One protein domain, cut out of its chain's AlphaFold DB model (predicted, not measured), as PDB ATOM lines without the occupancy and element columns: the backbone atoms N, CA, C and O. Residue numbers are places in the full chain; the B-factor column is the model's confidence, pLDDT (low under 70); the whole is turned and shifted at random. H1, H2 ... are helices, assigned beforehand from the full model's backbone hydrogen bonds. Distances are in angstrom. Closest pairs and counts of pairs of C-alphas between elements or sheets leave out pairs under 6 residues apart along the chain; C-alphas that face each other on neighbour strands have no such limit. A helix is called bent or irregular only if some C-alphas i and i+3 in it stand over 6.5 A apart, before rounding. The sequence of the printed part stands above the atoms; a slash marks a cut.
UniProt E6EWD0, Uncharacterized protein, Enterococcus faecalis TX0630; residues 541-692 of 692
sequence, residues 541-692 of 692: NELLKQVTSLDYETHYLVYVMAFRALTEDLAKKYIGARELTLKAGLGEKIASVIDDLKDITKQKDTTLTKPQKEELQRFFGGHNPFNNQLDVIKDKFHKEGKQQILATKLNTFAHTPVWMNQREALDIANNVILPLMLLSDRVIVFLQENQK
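Overview. This is residues 541 to 692 of the 692 residues of an uncharacterized protein of Enterococcus faecalis TX0630 (UniProt E6EWD0). Two long helices, H2 and H7, run side by side the same way, and a second pair of helices, H3 and H5, side by side but opposite ways, crosses them steeply, with H3 packed on H2. H6 sits across H2 and reaches the end of H5, H4 packs on the later part of H7, and H1 folds back along the early part of H2. The printed part has 152 residues with seven named helices, H1 to H7 in order, and no named strand; the class is all helix. It is compact, with a radius of gyration of the C-alphas of 15.8 A and spans of 47 by 35 by 27 A.

Along the chain. H1, residues 541 to 548, begins with C-alpha 541 at (-45.930, -17.235, -40.869). H2, residues 552 to 577, is 32.9 A long, with a kink of 41 degrees near residue 559; it is irregular, with C-alphas 554 and 557 8.5 A apart. H3, residues 586 to 600, is 21.1 A long and begins with C-alpha 586 at (-34.828, 0.765, -34.124). H4 holds residues 610 to 618. H5, residues 623 to 637, is 21.8 A long. After it, residues 638 to 639 pair antiparallel with residues 642 to 643. H6, residues 645 to 655, is 15.3 A long. H7, residues 662 to 691, is 41.4 A long and ends with C-alpha 691 at (-63.817, -0.368, -35.254); it is neither bent nor irregular, but only just: C-alphas 671 and 674 are 6.4 A apart.

Arrangement. H2 is the hub, touching four helices. With residues 558 to 562 alone it touches H1, at a shallow tilt of 26 degrees, opposite ways, a helical hairpin; the closest C-alphas, of Val 547 and Tyr 559, are 6.3 A apart. H2 touches H7 at a shallow tilt of 26 degrees, the same way, closest at the C-alphas of Tyr 574 and Ser 680, 6.0 A. With residues 567 to 575 alone it touches H3 at a steep tilt of 52 degrees, closest at Ala 571 and Ile 590, C-alphas 6.0 A apart. With residues 560 to 564 alone it touches H6 at a steep tilt of 68 degrees, only just short of about perpendicular; the C-alphas of Arg 564 and Leu 650 are closest, at 5.6 A. H3 and H5 touch at a shallow tilt of 13 degrees, opposite ways, closest at the C-alphas of Gly 587 and Phe 637, 4.6 A. H5, with residues 636 to 637 alone, touches H6; the closest C-alphas, of Phe 637 and Ala 647, are 5.0 A apart. H5 and H7 are close but not clearly touching, closest at the C-alphas of Ile 633 and Val 672, 6.3 A. H4 and H7 only just touch, with 3 pairs of C-alphas within 8 A, while H4 and H5 touch only at the corner. H6 and H7 are apart. Every O i to N i+4 pair is within hydrogen-bond range in H1, H3 and H4; in H2 20 of 22 are, in H5 10 of 11, in H6 5 of 7 and in H7 23 of 26.

Size, cuts and confidence. The two C-alphas farthest apart, of Thr 554 and Lys 604, are 49.0 A apart. The printed part has no cut, and no link is long. The mean pLDDT of the printed part is 82.4; residues 652 to 659 are among those under 70.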
ATOM      1  N   ASN A 541     -45.924 -15.775 -40.859       64.06
ATOM      2  CA  ASN A 541     -45.930 -17.235 -40.869       64.06
ATOM      3  C   ASN A 541     -45.072 -17.815 -41.996       64.06
ATOM      4  O   ASN A 541     -44.423 -18.834 -41.784       64.06
ATOM      5  N   GLU A 542     -45.026 -17.175 -43.166       66.56
ATOM      6  CA  GLU A 542     -44.211 -17.660 -44.280       66.56
ATOM      7  C   GLU A 542     -42.712 -17.471 -44.011       66.56
ATOM      8  O   GLU A 542     -41.948 -18.433 -44.108       66.56
ATOM      9  N   LEU A 543     -42.299 -16.279 -43.555       73.06
ATOM     10  CA  LEU A 543     -40.912 -16.002 -43.165       73.06
ATOM     11  C   LEU A 543     -40.468 -16.886 -41.993       73.06
ATOM     12  O   LEU A 543     -39.398 -17.488 -42.042       73.06
ATOM     13  N   LEU A 544     -41.295 -17.014 -40.951       75.69
ATOM     14  CA  LEU A 544     -41.003 -17.878 -39.808       75.69
ATOM     15  C   LEU A 544     -40.905 -19.341 -40.231       75.69
ATOM     16  O   LEU A 544     -39.982 -20.025 -39.802       75.69
ATOM     17  N   LYS A 545     -41.794 -19.829 -41.101       73.62
ATOM     18  CA  LYS A 545     -41.745 -21.206 -41.613       73.62
ATOM     19  C   LYS A 545     -40.482 -21.462 -42.434       73.62
ATOM     20  O   LYS A 545     -39.877 -22.516 -42.276       73.62
ATOM     21  N   GLN A 546     -40.068 -20.509 -43.267       73.94
ATOM     22  CA  GLN A 546     -38.829 -20.622 -44.039       73.94
ATOM     23  C   GLN A 546     -37.610 -20.629 -43.113       73.94
ATOM     24  O   GLN A 546     -36.790 -21.536 -43.194       73.94
ATOM     25  N   VAL A 547     -37.527 -19.689 -42.168       78.12
ATOM     26  CA  VAL A 547     -36.371 -19.547 -41.270       78.12
ATOM     27  C   VAL A 547     -36.278 -20.709 -40.278       78.12
ATOM     28  O   VAL A 547     -35.207 -21.274 -40.116       78.12
ATOM     29  N   THR A 548     -37.387 -21.123 -39.655       78.06
ATOM     30  CA  THR A 548     -37.408 -22.220 -38.664       78.06
ATOM     31  C   THR A 548     -37.236 -23.613 -39.270       78.06
ATOM     32  O   THR A 548     -37.026 -24.567 -38.525       78.06
ATOM     33  N   SER A 549     -37.306 -23.736 -40.600       76.00
ATOM     34  CA  SER A 549     -36.990 -24.981 -41.313       76.00
ATOM     35  C   SER A 549     -35.491 -25.194 -41.545       76.00
ATOM     36  O   SER A 549     -35.084 -26.302 -41.896       76.00
ATOM     37  N   LEU A 550     -34.674 -24.154 -41.349       74.56
ATOM     38  CA  LEU A 550     -33.229 -24.198 -41.538       74.56
ATOM     39  C   LEU A 550     -32.519 -24.631 -40.253       74.56
ATOM     40  O   LEU A 550     -32.972 -24.363 -39.143       74.56
ATOM     41  N   ASP A 551     -31.361 -25.265 -40.403       76.31
ATOM     42  CA  ASP A 551     -30.464 -25.512 -39.279       76.31
ATOM     43  C   ASP A 551     -29.764 -24.206 -38.853       76.31
ATOM     44  O   ASP A 551     -29.168 -23.504 -39.676       76.31
ATOM     45  N   TYR A 552     -29.844 -23.863 -37.560       78.75
ATOM     46  CA  TYR A 552     -29.329 -22.588 -37.051       78.75
ATOM     47  C   TYR A 552     -27.810 -22.473 -37.193       78.75
ATOM     48  O   TYR A 552     -27.319 -21.393 -37.510       78.75
ATOM     49  N   GLU A 553     -27.053 -23.549 -36.968       67.62
ATOM     50  CA  GLU A 553     -25.586 -23.487 -36.989       67.62
ATOM     51  C   GLU A 553     -25.055 -23.148 -38.382       67.62
ATOM     52  O   GLU A 553     -24.147 -22.325 -38.528       67.62
ATOM     53  N   THR A 554     -25.678 -23.718 -39.409       63.31
ATOM     54  CA  THR A 554     -25.323 -23.490 -40.815       63.31
ATOM     55  C   THR A 554     -25.960 -22.229 -41.413       63.31
ATOM     56  O   THR A 554     -25.417 -21.674 -42.366       63.31
ATOM     57  N   HIS A 555     -27.065 -21.726 -40.844       77.38
ATOM     58  CA  HIS A 555     -27.841 -20.604 -41.399       77.38
ATOM     59  C   HIS A 555     -28.065 -19.441 -40.413       77.38
ATOM     60  O   HIS A 555     -29.003 -18.655 -40.581       77.38
ATOM     61  N   TYR A 556     -27.206 -19.267 -39.398       77.62
ATOM     62  CA  TYR A 556     -27.388 -18.264 -38.330       77.62
ATOM     63  C   TYR A 556     -27.582 -16.832 -38.858       77.62
ATOM     64  O   TYR A 556     -28.325 -16.043 -38.277       77.62
ATOM     65  N   LEU A 557     -26.949 -16.491 -39.985       70.88
ATOM     66  CA  LEU A 557     -27.097 -15.190 -40.638       70.88
ATOM     67  C   LEU A 557     -28.529 -14.929 -41.096       70.88
ATOM     68  O   LEU A 557     -29.047 -13.834 -40.884       70.88
ATOM     69  N   VAL A 558     -29.188 -15.948 -41.647       79.38
ATOM     70  CA  VAL A 558     -30.585 -15.875 -42.088       79.38
ATOM     71  C   VAL A 558     -31.499 -15.614 -40.890       79.38
ATOM     72  O   VAL A 558     -32.379 -14.758 -40.961       79.38
ATOM     73  N   TYR A 559     -31.234 -16.263 -39.752       83.81
ATOM     74  CA  TYR A 559     -31.958 -16.011 -38.504       83.81
ATOM     75  C   TYR A 559     -31.775 -14.581 -37.995       83.81
ATOM     76  O   TYR A 559     -32.750 -13.931 -37.628       83.81
ATOM     77  N   VAL A 560     -30.548 -14.060 -37.984       81.00
ATOM     78  CA  VAL A 560     -30.287 -12.701 -37.489       81.00
ATOM     79  C   VAL A 560     -30.907 -11.639 -38.404       81.00
ATOM     80  O   VAL A 560     -31.492 -10.669 -37.913       81.00
ATOM     81  N   MET A 561     -30.853 -11.842 -39.724       79.00
ATOM     82  CA  MET A 561     -31.555 -10.994 -40.693       79.00
ATOM     83  C   MET A 561     -33.070 -11.043 -40.475       79.00
ATOM     84  O   MET A 561     -33.715  -9.992 -40.440       79.00
ATOM     85  N   ALA A 562     -33.630 -12.234 -40.240       84.62
ATOM     86  CA  ALA A 562     -35.041 -12.398 -39.917       84.62
ATOM     87  C   ALA A 562     -35.415 -11.681 -38.612       84.62
ATOM     88  O   ALA A 562     -36.401 -10.955 -38.587       84.62
ATOM     89  N   PHE A 563     -34.609 -11.786 -37.550       88.81
ATOM     90  CA  PHE A 563     -34.850 -11.079 -36.286       88.81
ATOM     91  C   PHE A 563     -34.895  -9.565 -36.485       88.81
ATOM     92  O   PHE A 563     -35.802  -8.896 -35.988       88.81
ATOM     93  N   ARG A 564     -33.937  -9.018 -37.242       87.06
ATOM     94  CA  ARG A 564     -33.881  -7.586 -37.548       87.06
ATOM     95  C   ARG A 564     -35.091  -7.128 -38.362       87.06
ATOM     96  O   ARG A 564     -35.630  -6.062 -38.057       87.06
ATOM     97  N   ALA A 565     -35.485  -7.905 -39.371       85.62
ATOM     98  CA  ALA A 565     -36.621  -7.608 -40.239       85.62
ATOM     99  C   ALA A 565     -37.949  -7.679 -39.474       85.62
ATOM    100  O   ALA A 565     -38.708  -6.713 -39.491       85.62
ATOM    101  N   LEU A 566     -38.177  -8.765 -38.727       86.94
ATOM    102  CA  LEU A 566     -39.368  -8.967 -37.897       86.94
ATOM    103  C   LEU A 566     -39.534  -7.845 -36.872       86.94
ATOM    104  O   LEU A 566     -40.614  -7.281 -36.745       86.94
ATOM    105  N   THR A 567     -38.455  -7.482 -36.173       89.06
ATOM    106  CA  THR A 567     -38.502  -6.437 -35.140       89.06
ATOM    107  C   THR A 567     -38.799  -5.054 -35.741       89.06
ATOM    108  O   THR A 567     -39.530  -4.268 -35.144       89.06
ATOM    109  N   GLU A 568     -38.269  -4.745 -36.932       88.50
ATOM    110  CA  GLU A 568     -38.562  -3.484 -37.635       88.50
ATOM    111  C   GLU A 568     -40.010  -3.404 -38.102       88.50
ATOM    112  O   GLU A 568     -40.670  -2.383 -37.912       88.50
ATOM    113  N   ASP A 569     -40.465  -4.464 -38.769       88.19
ATOM    114  CA  ASP A 569     -41.775  -4.520 -39.399       88.19
ATOM    115  C   ASP A 569     -42.879  -4.486 -38.342       88.19
ATOM    116  O   ASP A 569     -43.806  -3.683 -38.440       88.19
ATOM    117  N   LEU A 570     -42.696  -5.246 -37.258       90.25
ATOM    118  CA  LEU A 570     -43.552  -5.195 -36.080       90.25
ATOM    119  C   LEU A 570     -43.694  -3.781 -35.534       90.25
ATOM    120  O   LEU A 570     -44.814  -3.315 -35.320       90.25
ATOM    121  N   ALA A 571     -42.571  -3.090 -35.322       91.06
ATOM    122  CA  ALA A 571     -42.608  -1.765 -34.726       91.06
ATOM    123  C   ALA A 571     -43.328  -0.770 -35.641       91.06
ATOM    124  O   ALA A 571     -44.163  -0.002 -35.174       91.06
ATOM    125  N   LYS A 572     -43.059  -0.816 -36.953       90.06
ATOM    126  CA  LYS A 572     -43.727   0.042 -37.943       90.06
ATOM    127  C   LYS A 572     -45.229  -0.214 -38.013       90.06
ATOM    128  O   LYS A 572     -45.994   0.747 -38.007       90.06
ATOM    129  N   LYS A 573     -45.647  -1.482 -38.063       89.44
ATOM    130  CA  LYS A 573     -47.065  -1.865 -38.118       89.44
ATOM    131  C   LYS A 573     -47.815  -1.406 -36.874       89.44
ATOM    132  O   LYS A 573     -48.869  -0.792 -37.004       89.44
ATOM    133  N   TYR A 574     -47.250  -1.639 -35.689       92.12
ATOM    134  CA  TYR A 574     -47.857  -1.199 -34.435       92.12
ATOM    135  C   TYR A 574     -47.958   0.329 -34.346       92.12
ATOM    136  O   TYR A 574     -49.038   0.858 -34.102       92.12
ATOM    137  N   ILE A 575     -46.855   1.042 -34.608       92.69
ATOM    138  CA  ILE A 575     -46.812   2.513 -34.603       92.69
ATOM    139  C   ILE A 575     -47.845   3.090 -35.575       92.69
ATOM    140  O   ILE A 575     -48.547   4.029 -35.214       92.69
ATOM    141  N   GLY A 576     -47.974   2.515 -36.775       89.69
ATOM    142  CA  GLY A 576     -48.971   2.932 -37.759       89.69
ATOM    143  C   GLY A 576     -50.408   2.692 -37.295       89.69
ATOM    144  O   GLY A 576     -51.229   3.597 -37.386       89.69
ATOM    145  N   ALA A 577     -50.709   1.511 -36.749       88.94
ATOM    146  CA  ALA A 577     -52.048   1.175 -36.255       88.94
ATOM    147  C   ALA A 577     -52.483   2.014 -35.039       88.94
ATOM    148  O   ALA A 577     -53.674   2.215 -34.821       88.94
ATOM    149  N   ARG A 578     -51.519   2.489 -34.245       90.44
ATOM    150  CA  ARG A 578     -51.731   3.359 -33.079       90.44
ATOM    151  C   ARG A 578     -51.550   4.848 -33.382       90.44
ATOM    152  O   ARG A 578     -51.634   5.654 -32.464       90.44
ATOM    153  N   GLU A 579     -51.277   5.199 -34.641       88.75
ATOM    154  CA  GLU A 579     -51.018   6.573 -35.098       88.75
ATOM    155  C   GLU A 579     -49.915   7.298 -34.289       88.75
ATOM    156  O   GLU A 579     -49.939   8.512 -34.090       88.75
ATOM    157  N   LEU A 580     -48.909   6.552 -33.819       90.38
ATOM    158  CA  LEU A 580     -47.788   7.091 -33.046       90.38
ATOM    159  C   LEU A 580     -46.755   7.767 -33.962       90.38
ATOM    160  O   LEU A 580     -46.597   7.438 -35.138       90.38
ATOM    161  N   THR A 581     -45.967   8.691 -33.406       89.44
ATOM    162  CA  THR A 581     -44.875   9.327 -34.160       89.44
ATOM    163  C   THR A 581     -43.748   8.332 -34.445       89.44
ATOM    164  O   THR A 581     -43.085   7.848 -33.525       89.44
ATOM    165  N   LEU A 582     -43.463   8.081 -35.726       87.88
ATOM    166  CA  LEU A 582     -42.374   7.198 -36.141       87.88
ATOM    167  C   LEU A 582     -41.001   7.803 -35.797       87.88
ATOM    168  O   LEU A 582     -40.599   8.832 -36.340       87.88
ATOM    169  N   LYS A 583     -40.264   7.140 -34.901       86.50
ATOM    170  CA  LYS A 583     -38.877   7.490 -34.543       86.50
ATOM    171  C   LYS A 583     -37.876   6.954 -35.573       86.50
ATOM    172  O   LYS A 583     -38.220   6.077 -36.362       86.50
ATOM    173  N   ALA A 584     -36.640   7.462 -35.586       76.88
ATOM    174  CA  ALA A 584     -35.640   7.083 -36.590       76.88
ATOM    175  C   ALA A 584     -34.941   5.754 -36.247       76.88
ATOM    176  O   ALA A 584     -34.875   4.848 -37.087       76.88
ATOM    177  N   GLY A 585     -34.458   5.604 -35.007       83.56
ATOM    178  CA  GLY A 585     -33.706   4.424 -34.571       83.56
ATOM    179  C   GLY A 585     -34.593   3.221 -34.238       83.56
ATOM    180  O   GLY A 585     -35.687   3.375 -33.700       83.56
ATOM    181  N   LEU A 586     -34.109   1.996 -34.498       85.75
ATOM    182  CA  LEU A 586     -34.828   0.765 -34.124       85.75
ATOM    183  C   LEU A 586     -35.115   0.714 -32.616       85.75
ATOM    184  O   LEU A 586     -36.222   0.368 -32.214       85.75
ATOM    185  N   GLY A 587     -34.132   1.081 -31.786       88.44
ATOM    186  CA  GLY A 587     -34.301   1.078 -30.333       88.44
ATOM    187  C   GLY A 587     -35.402   2.034 -29.868       88.44
ATOM    188  O   GLY A 587     -36.220   1.664 -29.034       88.44
ATOM    189  N   GLU A 588     -35.470   3.228 -30.459       87.94
ATOM    190  CA  GLU A 588     -36.497   4.230 -30.147       87.94
ATOM    191  C   GLU A 588     -37.893   3.790 -30.598       87.94
ATOM    192  O   GLU A 588     -38.866   4.005 -29.880       87.94
ATOM    193  N   LYS A 589     -37.999   3.140 -31.767       92.25
ATOM    194  CA  LYS A 589     -39.268   2.576 -32.251       92.25
ATOM    195  C   LYS A 589     -39.797   1.523 -31.280       92.25
ATOM    196  O   LYS A 589     -40.952   1.599 -30.881       92.25
ATOM    197  N   ILE A 590     -38.952   0.579 -30.857       93.25
ATOM    198  CA  ILE A 590     -39.352  -0.474 -29.912       93.25
ATOM    199  C   ILE A 590     -39.689   0.104 -28.537       93.25
ATOM    200  O   ILE A 590     -40.676  -0.309 -27.935       93.25
ATOM    201  N   ALA A 591     -38.937   1.099 -28.065       91.31
ATOM    202  CA  ALA A 591     -39.271   1.806 -26.831       91.31
ATOM    203  C   ALA A 591     -40.655   2.464 -26.906       91.31
ATOM    204  O   ALA A 591     -41.444   2.307 -25.981       91.31
ATOM    205  N   SER A 592     -40.972   3.122 -28.028       92.50
ATOM    206  CA  SER A 592     -42.285   3.733 -28.260       92.50
ATOM    207  C   SER A 592     -43.417   2.707 -28.274       92.50
ATOM    208  O   SER A 592     -44.488   2.994 -27.751       92.50
ATOM    209  N   VAL A 593     -43.190   1.527 -28.860       94.38
ATOM    210  CA  VAL A 593     -44.166   0.425 -28.848       94.38
ATOM    211  C   VAL A 593     -44.412  -0.044 -27.415       94.38
ATOM    212  O   VAL A 593     -45.556  -0.179 -27.003       94.38
ATOM    213  N   ILE A 594     -43.350  -0.268 -26.638       94.62
ATOM    214  CA  ILE A 594     -43.467  -0.757 -25.260       94.62
ATOM    215  C   ILE A 594     -44.143   0.269 -24.347       94.62
ATOM    216  O   ILE A 594     -44.986  -0.105 -23.533       94.62
ATOM    217  N   ASP A 595     -43.795   1.548 -24.484       93.38
ATOM    218  CA  ASP A 595     -44.410   2.613 -23.695       93.38
ATOM    219  C   ASP A 595     -45.912   2.717 -23.977       93.38
ATOM    220  O   ASP A 595     -46.704   2.712 -23.035       93.38
ATOM    221  N   ASP A 596     -46.320   2.673 -25.250       94.00
ATOM    222  CA  ASP A 596     -47.743   2.656 -25.605       94.00
ATOM    223  C   ASP A 596     -48.443   1.360 -25.153       94.00
ATOM    224  O   ASP A 596     -49.554   1.425 -24.639       94.00
ATOM    225  N   LEU A 597     -47.796   0.189 -25.218       93.56
ATOM    226  CA  LEU A 597     -48.347  -1.065 -24.669       93.56
ATOM    227  C   LEU A 597     -48.593  -0.988 -23.151       93.56
ATOM    228  O   LEU A 597     -49.551  -1.567 -22.626       93.56
ATOM    229  N   LYS A 598     -47.743  -0.270 -22.417       93.06
ATOM    230  CA  LYS A 598     -47.960  -0.012 -20.988       93.06
ATOM    231  C   LYS A 598     -49.068   1.014 -20.776       93.06
ATOM    232  O   LYS A 598     -49.868   0.852 -19.858       93.06
ATOM    233  N   ASP A 599     -49.151   2.037 -21.617       90.69
ATOM    234  CA  ASP A 599     -50.163   3.085 -21.507       90.69
ATOM    235  C   ASP A 599     -51.571   2.586 -21.855       90.69
ATOM    236  O   ASP A 599     -52.506   2.826 -21.088       90.69
ATOM    237  N   ILE A 600     -51.714   1.781 -22.910       88.56
ATOM    238  CA  ILE A 600     -52.999   1.245 -23.379       88.56
ATOM    239  C   ILE A 600     -53.650   0.291 -22.368       88.56
ATOM    240  O   ILE A 600     -54.870   0.120 -22.325       88.56
ATOM    241  N   THR A 601     -52.843  -0.315 -21.493       86.25
ATOM    242  CA  THR A 601     -53.333  -1.192 -20.421       86.25
ATOM    243  C   THR A 601     -53.673  -0.441 -19.130       86.25
ATOM    244  O   THR A 601     -54.255  -1.036 -18.215       86.25
ATOM    245  N   LYS A 602     -53.399   0.871 -19.039       85.75
ATOM    246  CA  LYS A 602     -53.832   1.708 -17.908       85.75
ATOM    247  C   LYS A 602     -55.335   1.955 -17.967       85.75
ATOM    248  O   LYS A 602     -55.954   1.996 -19.027       85.75
ATOM    249  N   GLN A 603     -55.947   2.182 -16.805       74.25
ATOM    250  CA  GLN A 603     -57.391   2.436 -16.713       74.25
ATOM    251  C   GLN A 603     -57.846   3.687 -17.480       74.25
ATOM    252  O   GLN A 603     -58.982   3.722 -17.935       74.25
ATOM    253  N   LYS A 604     -56.968   4.687 -17.631       77.56
ATOM    254  CA  LYS A 604     -57.283   5.973 -18.271       77.56
ATOM    255  C   LYS A 604     -57.371   5.910 -19.800       77.56
ATOM    256  O   LYS A 604     -58.016   6.772 -20.381       77.56
ATOM    257  N   ASP A 605     -56.733   4.933 -20.437       79.62
ATOM    258  CA  ASP A 605     -56.818   4.749 -21.888       79.62
ATOM    259  C   ASP A 605     -58.148   4.061 -22.240       79.62
ATOM    260  O   ASP A 605     -58.489   3.044 -21.644       79.62
ATOM    261  N   THR A 606     -58.938   4.600 -23.166       80.88
ATOM    262  CA  THR A 606     -60.263   4.051 -23.521       80.88
ATOM    263  C   THR A 606     -60.263   3.232 -24.810       80.88
ATOM    264  O   THR A 606     -61.327   2.817 -25.260       80.88
ATOM    265  N   THR A 607     -59.103   3.002 -25.425       84.44
ATOM    266  CA  THR A 607     -59.008   2.330 -26.731       84.44
ATOM    267  C   THR A 607     -59.248   0.823 -26.652       84.44
ATOM    268  O   THR A 607     -59.718   0.227 -27.621       84.44
ATOM    269  N   LEU A 608     -58.993   0.216 -25.488       88.19
ATOM    270  CA  LEU A 608     -59.299  -1.184 -25.194       88.19
ATOM    271  C   LEU A 608     -60.316  -1.305 -24.057       88.19
ATOM    272  O   LEU A 608     -60.293  -0.557 -23.077       88.19
ATOM    273  N   THR A 609     -61.179  -2.313 -24.146       88.81
ATOM    274  CA  THR A 609     -62.100  -2.678 -23.065       88.81
ATOM    275  C   THR A 609     -61.345  -3.311 -21.890       88.81
ATOM    276  O   THR A 609     -60.242  -3.843 -22.038       88.81
ATOM    277  N   LYS A 610     -61.937  -3.294 -20.688       87.00
ATOM    278  CA  LYS A 610     -61.332  -3.927 -19.500       87.00
ATOM    279  C   LYS A 610     -60.981  -5.416 -19.727       87.00
ATOM    280  O   LYS A 610     -59.854  -5.779 -19.395       87.00
ATOM    281  N   PRO A 611     -61.844  -6.257 -20.336       88.62
ATOM    282  CA  PRO A 611     -61.491  -7.643 -20.649       88.62
ATOM    283  C   PRO A 611     -60.295  -7.773 -21.601       88.62
ATOM    284  O   PRO A 611     -59.412  -8.588 -21.346       88.62
ATOM    285  N   GLN A 612     -60.219  -6.936 -22.642       90.94
ATOM    286  CA  GLN A 612     -59.091  -6.925 -23.585       90.94
ATOM    287  C   GLN A 612     -57.769  -6.570 -22.880       90.94
ATOM    288  O   GLN A 612     -56.745  -7.210 -23.110       90.94
ATOM    289  N   LYS A 613     -57.786  -5.600 -21.954       90.81
ATOM    290  CA  LYS A 613     -56.603  -5.244 -21.143       90.81
ATOM    291  C   LYS A 613     -56.160  -6.379 -20.225       90.81
ATOM    292  O   LYS A 613     -54.965  -6.647 -20.109       90.81
ATOM    293  N   GLU A 614     -57.112  -7.036 -19.567       88.06
ATOM    294  CA  GLU A 614     -56.826  -8.188 -18.710       88.06
ATOM    295  C   GLU A 614     -56.260  -9.361 -19.517       88.06
ATOM    296  O   GLU A 614     -55.355 -10.038 -19.037       88.06
ATOM    297  N   GLU A 615     -56.736  -9.585 -20.745       88.06
ATOM    298  CA  GLU A 615     -56.201 -10.616 -21.642       88.06
ATOM    299  C   GLU A 615     -54.716 -10.379 -21.957       88.06
ATOM    300  O   GLU A 615     -53.905 -11.292 -21.793       88.06
ATOM    301  N   LEU A 616     -54.334  -9.146 -22.308       89.00
ATOM    302  CA  LEU A 616     -52.934  -8.796 -22.581       89.00
ATOM    303  C   LEU A 616     -52.028  -9.040 -21.366       89.00
ATOM    304  O   LEU A 616     -50.928  -9.574 -21.494       89.00
ATOM    305  N   GLN A 617     -52.503  -8.687 -20.170       90.44
ATOM    306  CA  GLN A 617     -51.756  -8.883 -18.926       90.44
ATOM    307  C   GLN A 617     -51.660 -10.362 -18.532       90.44
ATOM    308  O   GLN A 617     -50.640 -10.788 -17.985       90.44
ATOM    309  N   ARG A 618     -52.687 -11.172 -18.831       86.50
ATOM    310  CA  ARG A 618     -52.687 -12.617 -18.553       86.50
ATOM    311  C   ARG A 618     -51.609 -13.364 -19.327       86.50
ATOM    312  O   ARG A 618     -51.082 -14.324 -18.773       86.50
ATOM    313  N   PHE A 619     -51.206 -12.904 -20.518       84.38
ATOM    314  CA  PHE A 619     -50.065 -13.506 -21.221       84.38
ATOM    315  C   PHE A 619     -48.806 -13.553 -20.350       84.38
ATOM    316  O   PHE A 619     -48.082 -14.540 -20.414       84.38
ATOM    317  N   PHE A 620     -48.591 -12.554 -19.492       88.56
ATOM    318  CA  PHE A 620     -47.427 -12.444 -18.606       88.56
ATOM    319  C   PHE A 620     -47.697 -12.941 -17.177       88.56
ATOM    320  O   PHE A 620     -46.844 -12.806 -16.306       88.56
ATOM    321  N   GLY A 621     -48.880 -13.494 -16.896       83.50
ATOM    322  CA  GLY A 621     -49.271 -13.903 -15.542       83.50
ATOM    323  C   GLY A 621     -49.810 -12.766 -14.661       83.50
ATOM    324  O   GLY A 621     -49.943 -12.948 -13.453       83.50
ATOM    325  N   GLY A 622     -50.142 -11.604 -15.236       84.88
ATOM    326  CA  GLY A 622     -50.825 -10.502 -14.547       84.88
ATOM    327  C   GLY A 622     -50.191  -9.123 -14.755       84.88
ATOM    328  O   GLY A 622     -49.213  -8.959 -15.482       84.88
ATOM    329  N   HIS A 623     -50.747  -8.108 -14.083       82.25
ATOM    330  CA  HIS A 623     -50.382  -6.696 -14.273       82.25
ATOM    331  C   HIS A 623     -48.924  -6.357 -13.909       82.25
ATOM    332  O   HIS A 623     -48.232  -5.690 -14.679       82.25
ATOM    333  N   ASN A 624     -48.439  -6.807 -12.746       84.44
ATOM    334  CA  ASN A 624     -47.070  -6.508 -12.302       84.44
ATOM    335  C   ASN A 624     -46.014  -7.223 -13.170       84.44
ATOM    336  O   ASN A 624     -45.093  -6.551 -13.636       84.44
ATOM    337  N   PRO A 625     -46.146  -8.535 -13.463       85.88
ATOM    338  CA  PRO A 625     -45.264  -9.212 -14.413       85.88
ATOM    339  C   PRO A 625     -45.236  -8.568 -15.802       85.88
ATOM    340  O   PRO A 625     -44.154  -8.392 -16.353       85.88
ATOM    341  N   PHE A 626     -46.393  -8.162 -16.339       90.81
ATOM    342  CA  PHE A 626     -46.493  -7.483 -17.635       90.81
ATOM    343  C   PHE A 626     -45.609  -6.231 -17.689       90.81
ATOM    344  O   PHE A 626     -44.757  -6.113 -18.566       90.81
ATOM    345  N   ASN A 627     -45.751  -5.326 -16.715       88.25
ATOM    346  CA  ASN A 627     -44.967  -4.091 -16.685       88.25
ATOM    347  C   ASN A 627     -43.468  -4.356 -16.494       88.25
ATOM    348  O   ASN A 627     -42.655  -3.812 -17.238       88.25
ATOM    349  N   ASN A 628     -43.108  -5.226 -15.545       86.94
ATOM    350  CA  ASN A 628     -41.709  -5.509 -15.231       86.94
ATOM    351  C   ASN A 628     -40.978  -6.166 -16.413       86.94
ATOM    352  O   ASN A 628     -39.854  -5.788 -16.730       86.94
ATOM    353  N   GLN A 629     -41.608  -7.136 -17.083       90.31
ATOM    354  CA  GLN A 629     -40.997  -7.826 -18.224       90.31
ATOM    355  C   GLN A 629     -40.878  -6.909 -19.443       90.31
ATOM    356  O   GLN A 629     -39.867  -6.947 -20.145       90.31
ATOM    357  N   LEU A 630     -41.866  -6.041 -19.675       91.31
ATOM    358  CA  LEU A 630     -41.779  -5.032 -20.725       91.31
ATOM    359  C   LEU A 630     -40.659  -4.017 -20.464       91.31
ATOM    360  O   LEU A 630     -39.943  -3.681 -21.403       91.31
ATOM    361  N   ASP A 631     -40.438  -3.596 -19.215       89.94
ATOM    362  CA  ASP A 631     -39.299  -2.734 -18.867       89.94
ATOM    363  C   ASP A 631     -37.955  -3.438 -19.102       89.94
ATOM    364  O   ASP A 631     -37.038  -2.841 -19.665       89.94
ATOM    365  N   VAL A 632     -37.852  -4.733 -18.784       87.50
ATOM    366  CA  VAL A 632     -36.659  -5.540 -19.095       87.50
ATOM    367  C   VAL A 632     -36.410  -5.611 -20.606       87.50
ATOM    368  O   VAL A 632     -35.268  -5.474 -21.048       87.50
ATOM    369  N   ILE A 633     -37.452  -5.814 -21.417       89.88
ATOM    370  CA  ILE A 633     -37.322  -5.812 -22.881       89.88
ATOM    371  C   ILE A 633     -36.927  -4.419 -23.379       89.88
ATOM    372  O   ILE A 633     -36.024  -4.308 -24.209       89.88
ATOM    373  N   LYS A 634     -37.557  -3.359 -22.860       89.31
ATOM    374  CA  LYS A 634     -37.259  -1.970 -23.222       89.31
ATOM    375  C   LYS A 634     -35.791  -1.652 -22.975       89.31
ATOM    376  O   LYS A 634     -35.116  -1.209 -23.901       89.31
ATOM    377  N   ASP A 635     -35.272  -2.001 -21.801       86.12
ATOM    378  CA  ASP A 635     -33.871  -1.809 -21.420       86.12
ATOM    379  C   ASP A 635     -32.887  -2.548 -22.346       86.12
ATOM    380  O   ASP A 635     -31.756  -2.094 -22.521       86.12
ATOM    381  N   LYS A 636     -33.290  -3.648 -23.004       82.31
ATOM    382  CA  LYS A 636     -32.448  -4.306 -24.023       82.31
ATOM    383  C   LYS A 636     -32.287  -3.442 -25.288       82.31
ATOM    384  O   LYS A 636     -31.250  -3.536 -25.951       82.31
ATOM    385  N   PHE A 637     -33.266  -2.595 -25.627       83.56
ATOM    386  CA  PHE A 637     -33.291  -1.777 -26.852       83.56
ATOM    387  C   PHE A 637     -32.953  -0.297 -26.632       83.56
ATOM    388  O   PHE A 637     -32.253   0.294 -27.462       83.56
ATOM    389  N   HIS A 638     -33.429   0.305 -25.543       82.00
ATOM    390  CA  HIS A 638     -33.312   1.733 -25.274       82.00
ATOM    391  C   HIS A 638     -33.445   2.031 -23.775       82.00
ATOM    392  O   HIS A 638     -34.437   1.666 -23.150       82.00
ATOM    393  N   LYS A 639     -32.471   2.747 -23.211       80.38
ATOM    394  CA  LYS A 639     -32.450   3.139 -21.795       80.38
ATOM    395  C   LYS A 639     -31.837   4.527 -21.660       80.38
ATOM    396  O   LYS A 639     -30.813   4.794 -22.286       80.38
ATOM    397  N   GLU A 640     -32.478   5.397 -20.877       76.00
ATOM    398  CA  GLU A 640     -32.000   6.759 -20.564       76.00
ATOM    399  C   GLU A 640     -31.634   7.601 -21.807       76.00
ATOM    400  O   GLU A 640     -30.595   8.258 -21.857       76.00
ATOM    401  N   GLY A 641     -32.459   7.550 -22.859       64.81
ATOM    402  CA  GLY A 641     -32.221   8.305 -24.097       64.81
ATOM    403  C   GLY A 641     -31.099   7.744 -24.979       64.81
ATOM    404  O   GLY A 641     -30.762   8.346 -25.997       64.81
ATOM    405  N   LYS A 642     -30.512   6.592 -24.623       65.88
ATOM    406  CA  LYS A 642     -29.441   5.934 -25.380       65.88
ATOM    407  C   LYS A 642     -29.901   4.599 -25.949       65.88
ATOM    408  O   LYS A 642     -30.498   3.771 -25.254       65.88
ATOM    409  N   GLN A 643     -29.565   4.365 -27.217       72.69
ATOM    410  CA  GLN A 643     -29.755   3.071 -27.863       72.69
ATOM    411  C   GLN A 643     -28.852   2.013 -27.212       72.69
ATOM    412  O   GLN A 643     -27.658   2.234 -27.018       72.69
ATOM    413  N   GLN A 644     -29.431   0.861 -26.883       79.31
ATOM    414  CA  GLN A 644     -28.764  -0.191 -26.118       79.31
ATOM    415  C   GLN A 644     -28.168  -1.280 -27.019       79.31
ATOM    416  O   GLN A 644     -28.312  -1.280 -28.250       79.31
ATOM    417  N   ILE A 645     -27.435  -2.206 -26.396       67.56
ATOM    418  CA  ILE A 645     -26.583  -3.186 -27.078       67.56
ATOM    419  C   ILE A 645     -27.377  -4.070 -28.047       67.56
ATOM    420  O   ILE A 645     -26.862  -4.352 -29.123       67.56
ATOM    421  N   LEU A 646     -28.612  -4.487 -27.735       74.94
ATOM    422  CA  LEU A 646     -29.369  -5.384 -28.623       74.94
ATOM    423  C   LEU A 646     -29.805  -4.685 -29.917       74.94
ATOM    424  O   LEU A 646     -29.645  -5.248 -30.998       74.94
ATOM    425  N   ALA A 647     -30.281  -3.442 -29.828       73.94
ATOM    426  CA  ALA A 647     -30.624  -2.633 -30.999       73.94
ATOM    427  C   ALA A 647     -29.389  -2.367 -31.875       73.94
ATOM    428  O   ALA A 647     -29.438  -2.478 -33.099       73.94
ATOM    429  N   THR A 648     -28.258  -2.067 -31.232       70.88
ATOM    430  CA  THR A 648     -26.968  -1.865 -31.905       70.88
ATOM    431  C   THR A 648     -26.478  -3.150 -32.565       70.88
ATOM    432  O   THR A 648     -26.066  -3.114 -33.718       70.88
ATOM    433  N   LYS A 649     -26.593  -4.295 -31.887       71.12
ATOM    434  CA  LYS A 649     -26.261  -5.619 -32.417       71.12
ATOM    435  C   LYS A 649     -27.113  -5.967 -33.634       71.12
ATOM    436  O   LYS A 649     -26.550  -6.249 -34.680       71.12
ATOM    437  N   LEU A 650     -28.441  -5.885 -33.537       75.81
ATOM    438  CA  LEU A 650     -29.342  -6.186 -34.656       75.81
ATOM    439  C   LEU A 650     -29.069  -5.281 -35.871       75.81
ATOM    440  O   LEU A 650     -29.099  -5.765 -37.000       75.81
ATOM    441  N   ASN A 651     -28.755  -3.997 -35.661       71.88
ATOM    442  CA  ASN A 651     -28.316  -3.105 -36.742       71.88
ATOM    443  C   ASN A 651     -26.939  -3.494 -37.300       71.88
ATOM    444  O   ASN A 651     -26.764  -3.546 -38.512       71.88
ATOM    445  N   THR A 652     -25.967  -3.781 -36.432       64.12
ATOM    446  CA  THR A 652     -24.593  -4.117 -36.836       64.12
ATOM    447  C   THR A 652     -24.566  -5.414 -37.625       64.12
ATOM    448  O   THR A 652     -23.942  -5.460 -38.673       64.12
ATOM    449  N   PHE A 653     -25.302  -6.443 -37.203       63.66
ATOM    450  CA  PHE A 653     -25.329  -7.733 -37.889       63.66
ATOM    451  C   PHE A 653     -25.882  -7.660 -39.320       63.66
ATOM    452  O   PHE A 653     -25.503  -8.485 -40.146       63.66
ATOM    453  N   ALA A 654     -26.737  -6.676 -39.629       56.38
ATOM    454  CA  ALA A 654     -27.236  -6.448 -40.986       56.38
ATOM    455  C   ALA A 654     -26.180  -5.830 -41.925       56.38
ATOM    456  O   ALA A 654     -26.292  -5.961 -43.141       56.38
ATOM    457  N   HIS A 655     -25.157  -5.170 -41.373       54.25
ATOM    458  CA  HIS A 655     -24.108  -4.479 -42.133       54.25
ATOM    459  C   HIS A 655     -22.724  -5.138 -42.000       54.25
ATOM    460  O   HIS A 655     -21.860  -4.959 -42.854       54.25
ATOM    461  N   THR A 656     -22.490  -5.896 -40.931       51.06
ATOM    462  CA  THR A 656     -21.232  -6.579 -40.612       51.06
ATOM    463  C   THR A 656     -21.567  -7.857 -39.839       51.06
ATOM    464  O   THR A 656     -21.793  -7.815 -38.626       51.06
ATOM    465  N   PRO A 657     -21.668  -9.005 -40.527       54.97
ATOM    466  CA  PRO A 657     -22.161 -10.215 -39.900       54.97
ATOM    467  C   PRO A 657     -21.150 -10.781 -38.899       54.97
ATOM    468  O   PRO A 657     -20.008 -11.071 -39.239       54.97
ATOM    469  N   VAL A 658     -21.583 -10.956 -37.652       52.72
ATOM    470  CA  VAL A 658     -20.799 -11.541 -36.556       52.72
ATOM    471  C   VAL A 658     -21.594 -12.721 -35.998       52.72
ATOM    472  O   VAL A 658     -22.822 -12.677 -35.939       52.72
ATOM    473  N   TRP A 659     -20.907 -13.806 -35.637       57.88
ATOM    474  CA  TRP A 659     -21.559 -15.023 -35.154       57.88
ATOM    475  C   TRP A 659     -22.359 -14.780 -33.864       57.88
ATOM    476  O   TRP A 659     -21.850 -14.207 -32.899       57.88
ATOM    477  N   MET A 660     -23.617 -15.231 -33.854       72.44
ATOM    478  CA  MET A 660     -24.505 -15.229 -32.692       72.44
ATOM    479  C   MET A 660     -24.664 -16.677 -32.230       72.44
ATOM    480  O   MET A 660     -24.972 -17.560 -33.022       72.44
ATOM    481  N   ASN A 661     -24.425 -16.942 -30.946       71.06
ATOM    482  CA  ASN A 661     -24.615 -18.292 -30.416       71.06
ATOM    483  C   ASN A 661     -26.117 -18.631 -30.347       71.06
ATOM    484  O   ASN A 661     -26.942 -17.762 -30.059       71.06
ATOM    485  N   GLN A 662     -26.461 -19.905 -30.548       78.50
ATOM    486  CA  GLN A 662     -27.852 -20.366 -30.637       78.50
ATOM    487  C   GLN A 662     -28.675 -20.067 -29.379       78.50
ATOM    488  O   GLN A 662     -29.856 -19.760 -29.484       78.50
ATOM    489  N   ARG A 663     -28.068 -20.086 -28.186       75.50
ATOM    490  CA  ARG A 663     -28.769 -19.770 -26.930       75.50
ATOM    491  C   ARG A 663     -29.168 -18.296 -26.841       75.50
ATOM    492  O   ARG A 663     -30.283 -17.994 -26.432       75.50
ATOM    493  N   GLU A 664     -28.276 -17.387 -27.228       77.50
ATOM    494  CA  GLU A 664     -28.559 -15.949 -27.331       77.50
ATOM    495  C   GLU A 664     -29.627 -15.691 -28.398       77.50
ATOM    496  O   GLU A 664     -30.549 -14.914 -28.166       77.50
ATOM    497  N   ALA A 665     -29.571 -16.407 -29.521       83.00
ATOM    498  CA  ALA A 665     -30.589 -16.323 -30.561       83.00
ATOM    499  C   ALA A 665     -31.955 -16.848 -30.105       83.00
ATOM    500  O   ALA A 665     -32.975 -16.242 -30.423       83.00
ATOM    501  N   LEU A 666     -31.980 -17.943 -29.343       85.69
ATOM    502  CA  LEU A 666     -33.195 -18.491 -28.747       85.69
ATOM    503  C   LEU A 666     -33.790 -17.516 -27.731       85.69
ATOM    504  O   LEU A 666     -34.990 -17.286 -27.783       85.69
ATOM    505  N   ASP A 667     -32.986 -16.890 -26.864       84.44
ATOM    506  CA  ASP A 667     -33.487 -15.867 -25.932       84.44
ATOM    507  C   ASP A 667     -34.097 -14.672 -26.676       84.44
ATOM    508  O   ASP A 667     -35.190 -14.220 -26.340       84.44
ATOM    509  N   ILE A 668     -33.431 -14.189 -27.729       87.62
ATOM    510  CA  ILE A 668     -33.937 -13.082 -28.547       87.62
ATOM    511  C   ILE A 668     -35.239 -13.482 -29.255       87.62
ATOM    512  O   ILE A 668     -36.222 -12.746 -29.197       87.62
ATOM    513  N   ALA A 669     -35.294 -14.647 -29.894       88.81
ATOM    514  CA  ALA A 669     -36.500 -15.091 -30.586       88.81
ATOM    515  C   ALA A 669     -37.674 -15.307 -29.621       88.81
ATOM    516  O   ALA A 669     -38.765 -14.788 -29.847       88.81
ATOM    517  N   ASN A 670     -37.438 -16.033 -28.525       89.94
ATOM    518  CA  ASN A 670     -38.487 -16.584 -27.666       89.94
ATOM    519  C   ASN A 670     -38.881 -15.661 -26.508       89.94
ATOM    520  O   ASN A 670     -40.040 -15.648 -26.100       89.94
ATOM    521  N   ASN A 671     -37.947 -14.873 -25.978       89.56
ATOM    522  CA  ASN A 671     -38.175 -14.030 -24.799       89.56
ATOM    523  C   ASN A 671     -38.125 -12.531 -25.115       89.56
ATOM    524  O   ASN A 671     -38.235 -11.713 -24.208       89.56
ATOM    525  N   VAL A 672     -37.949 -12.148 -26.383       90.88
ATOM    526  CA  VAL A 672     -37.941 -10.738 -26.792       90.88
ATOM    527  C   VAL A 672     -38.875 -10.507 -27.974       90.88
ATOM    528  O   VAL A 672     -39.850  -9.772 -27.842       90.88
ATOM    529  N   ILE A 673     -38.620 -11.155 -29.110       90.56
ATOM    530  CA  ILE A 673     -39.372 -10.906 -30.345       90.56
ATOM    531  C   ILE A 673     -40.769 -11.523 -30.262       90.56
ATOM    532  O   ILE A 673     -41.749 -10.809 -30.448       90.56
ATOM    533  N   LEU A 674     -40.882 -12.812 -29.927       88.75
ATOM    534  CA  LEU A 674     -42.172 -13.501 -29.827       88.75
ATOM    535  C   LEU A 674     -43.165 -12.793 -28.872       88.75
ATOM    536  O   LEU A 674     -44.292 -12.545 -29.290       88.75
ATOM    537  N   PRO A 675     -42.787 -12.380 -27.648       91.12
ATOM    538  CA  PRO A 675     -43.669 -11.630 -26.747       91.12
ATOM    539  C   PRO A 675     -44.175 -10.309 -27.339       91.12
ATOM    540  O   PRO A 675     -45.368 -10.016 -27.258       91.12
ATOM    541  N   LEU A 676     -43.293  -9.535 -27.982       91.12
ATOM    542  CA  LEU A 676     -43.686  -8.297 -28.657       91.12
ATOM    543  C   LEU A 676     -44.615  -8.580 -29.841       91.12
ATOM    544  O   LEU A 676     -45.576  -7.837 -30.038       91.12
ATOM    545  N   MET A 677     -44.356  -9.650 -30.604       88.44
ATOM    546  CA  MET A 677     -45.205 -10.091 -31.719       88.44
ATOM    547  C   MET A 677     -46.616 -10.418 -31.254       88.44
ATOM    548  O   MET A 677     -47.568  -9.902 -31.831       88.44
ATOM    549  N   LEU A 678     -46.745 -11.210 -30.188       86.88
ATOM    550  CA  LEU A 678     -48.038 -11.593 -29.622       86.88
ATOM    551  C   LEU A 678     -48.844 -10.380 -29.161       86.88
ATOM    552  O   LEU A 678     -50.010 -10.240 -29.520       86.88
ATOM    553  N   LEU A 679     -48.217  -9.490 -28.387       89.75
ATOM    554  CA  LEU A 679     -48.890  -8.302 -27.870       89.75
ATOM    555  C   LEU A 679     -49.302  -7.346 -28.987       89.75
ATOM    556  O   LEU A 679     -50.444  -6.892 -29.016       89.75
ATOM    557  N   SER A 680     -48.383  -7.058 -29.909       89.00
ATOM    558  CA  SER A 680     -48.628  -6.098 -30.985       89.00
ATOM    559  C   SER A 680     -49.739  -6.581 -31.915       89.00
ATOM    560  O   SER A 680     -50.644  -5.811 -32.225       89.00
ATOM    561  N   ASP A 681     -49.711  -7.859 -32.309       85.81
ATOM    562  CA  ASP A 681     -50.761  -8.472 -33.130       85.81
ATOM    563  C   ASP A 681     -52.115  -8.406 -32.421       85.81
ATOM    564  O   ASP A 681     -53.100  -7.951 -33.000       85.81
ATOM    565  N   ARG A 682     -52.159  -8.775 -31.134       87.69
ATOM    566  CA  ARG A 682     -53.417  -8.823 -30.390       87.69
ATOM    567  C   ARG A 682     -54.042  -7.445 -30.195       87.69
ATOM    568  O   ARG A 682     -55.252  -7.308 -30.349       87.69
ATOM    569  N   VAL A 683     -53.231  -6.424 -29.915       89.56
ATOM    570  CA  VAL A 683     -53.704  -5.035 -29.840       89.56
ATOM    571  C   VAL A 683     -54.259  -4.576 -31.186       89.56
ATOM    572  O   VAL A 683     -55.352  -4.022 -31.222       89.56
ATOM    573  N   ILE A 684     -53.559  -4.840 -32.294       87.62
ATOM    574  CA  ILE A 684     -54.030  -4.465 -33.636       87.62
ATOM    575  C   ILE A 684     -55.377  -5.131 -33.949       87.62
ATOM    576  O   ILE A 684     -56.287  -4.465 -34.440       87.62
ATOM    577  N   VAL A 685     -55.536  -6.414 -33.613       86.44
ATOM    578  CA  VAL A 685     -56.808  -7.132 -33.776       86.44
ATOM    579  C   VAL A 685     -57.912  -6.496 -32.934       86.44
ATOM    580  O   VAL A 685     -58.988  -6.234 -33.461       86.44
ATOM    581  N   PHE A 686     -57.654  -6.173 -31.665       89.62
ATOM    582  CA  PHE A 686     -58.652  -5.505 -30.823       89.62
ATOM    583  C   PHE A 686     -59.071  -4.139 -31.360       89.62
ATOM    584  O   PHE A 686     -60.247  -3.798 -31.297       89.62
ATOM    585  N   LEU A 687     -58.144  -3.365 -31.924       86.00
ATOM    586  CA  LEU A 687     -58.480  -2.086 -32.549       86.00
ATOM    587  C   LEU A 687     -59.385  -2.280 -33.772       86.00
ATOM    588  O   LEU A 687     -60.329  -1.519 -33.951       86.00
ATOM    589  N   GLN A 688     -59.145  -3.320 -34.576       84.50
ATOM    590  CA  GLN A 688     -60.001  -3.663 -35.715       84.50
ATOM    591  C   GLN A 688     -61.374  -4.191 -35.284       84.50
ATOM    592  O   GLN A 688     -62.372  -3.882 -35.928       84.50
ATOM    593  N   GLU A 689     -61.437  -4.987 -34.213       84.81
ATOM    594  CA  GLU A 689     -62.691  -5.469 -33.621       84.81
ATOM    595  C   GLU A 689     -63.514  -4.318 -33.039       84.81
ATOM    596  O   GLU A 689     -64.723  -4.304 -33.215       84.81
ATOM    597  N   ASN A 690     -62.867  -3.336 -32.407       83.06
ATOM    598  CA  ASN A 690     -63.535  -2.170 -31.821       83.06
ATOM    599  C   ASN A 690     -63.955  -1.122 -32.878       83.06
ATOM    600  O   ASN A 690     -64.732  -0.223 -32.562       83.06
ATOM    601  N   GLN A 691     -63.424  -1.202 -34.106       73.25
ATOM    602  CA  GLN A 691     -63.817  -0.368 -35.254       73.25
ATOM    603  C   GLN A 691     -64.965  -0.969 -36.087       73.25
ATOM    604  O   GLN A 691     -65.545  -0.253 -36.908       73.25
ATOM    605  N   LYS A 692     -65.262  -2.264 -35.918       54.16
ATOM    606  CA  LYS A 692     -66.395  -2.967 -36.540       54.16
ATOM    607  C   LYS A 692     -67.614  -2.931 -35.630       54.16
ATOM    608  O   LYS A 692     -68.729  -2.920 -36.199       54.16
TER     609      LYS A 692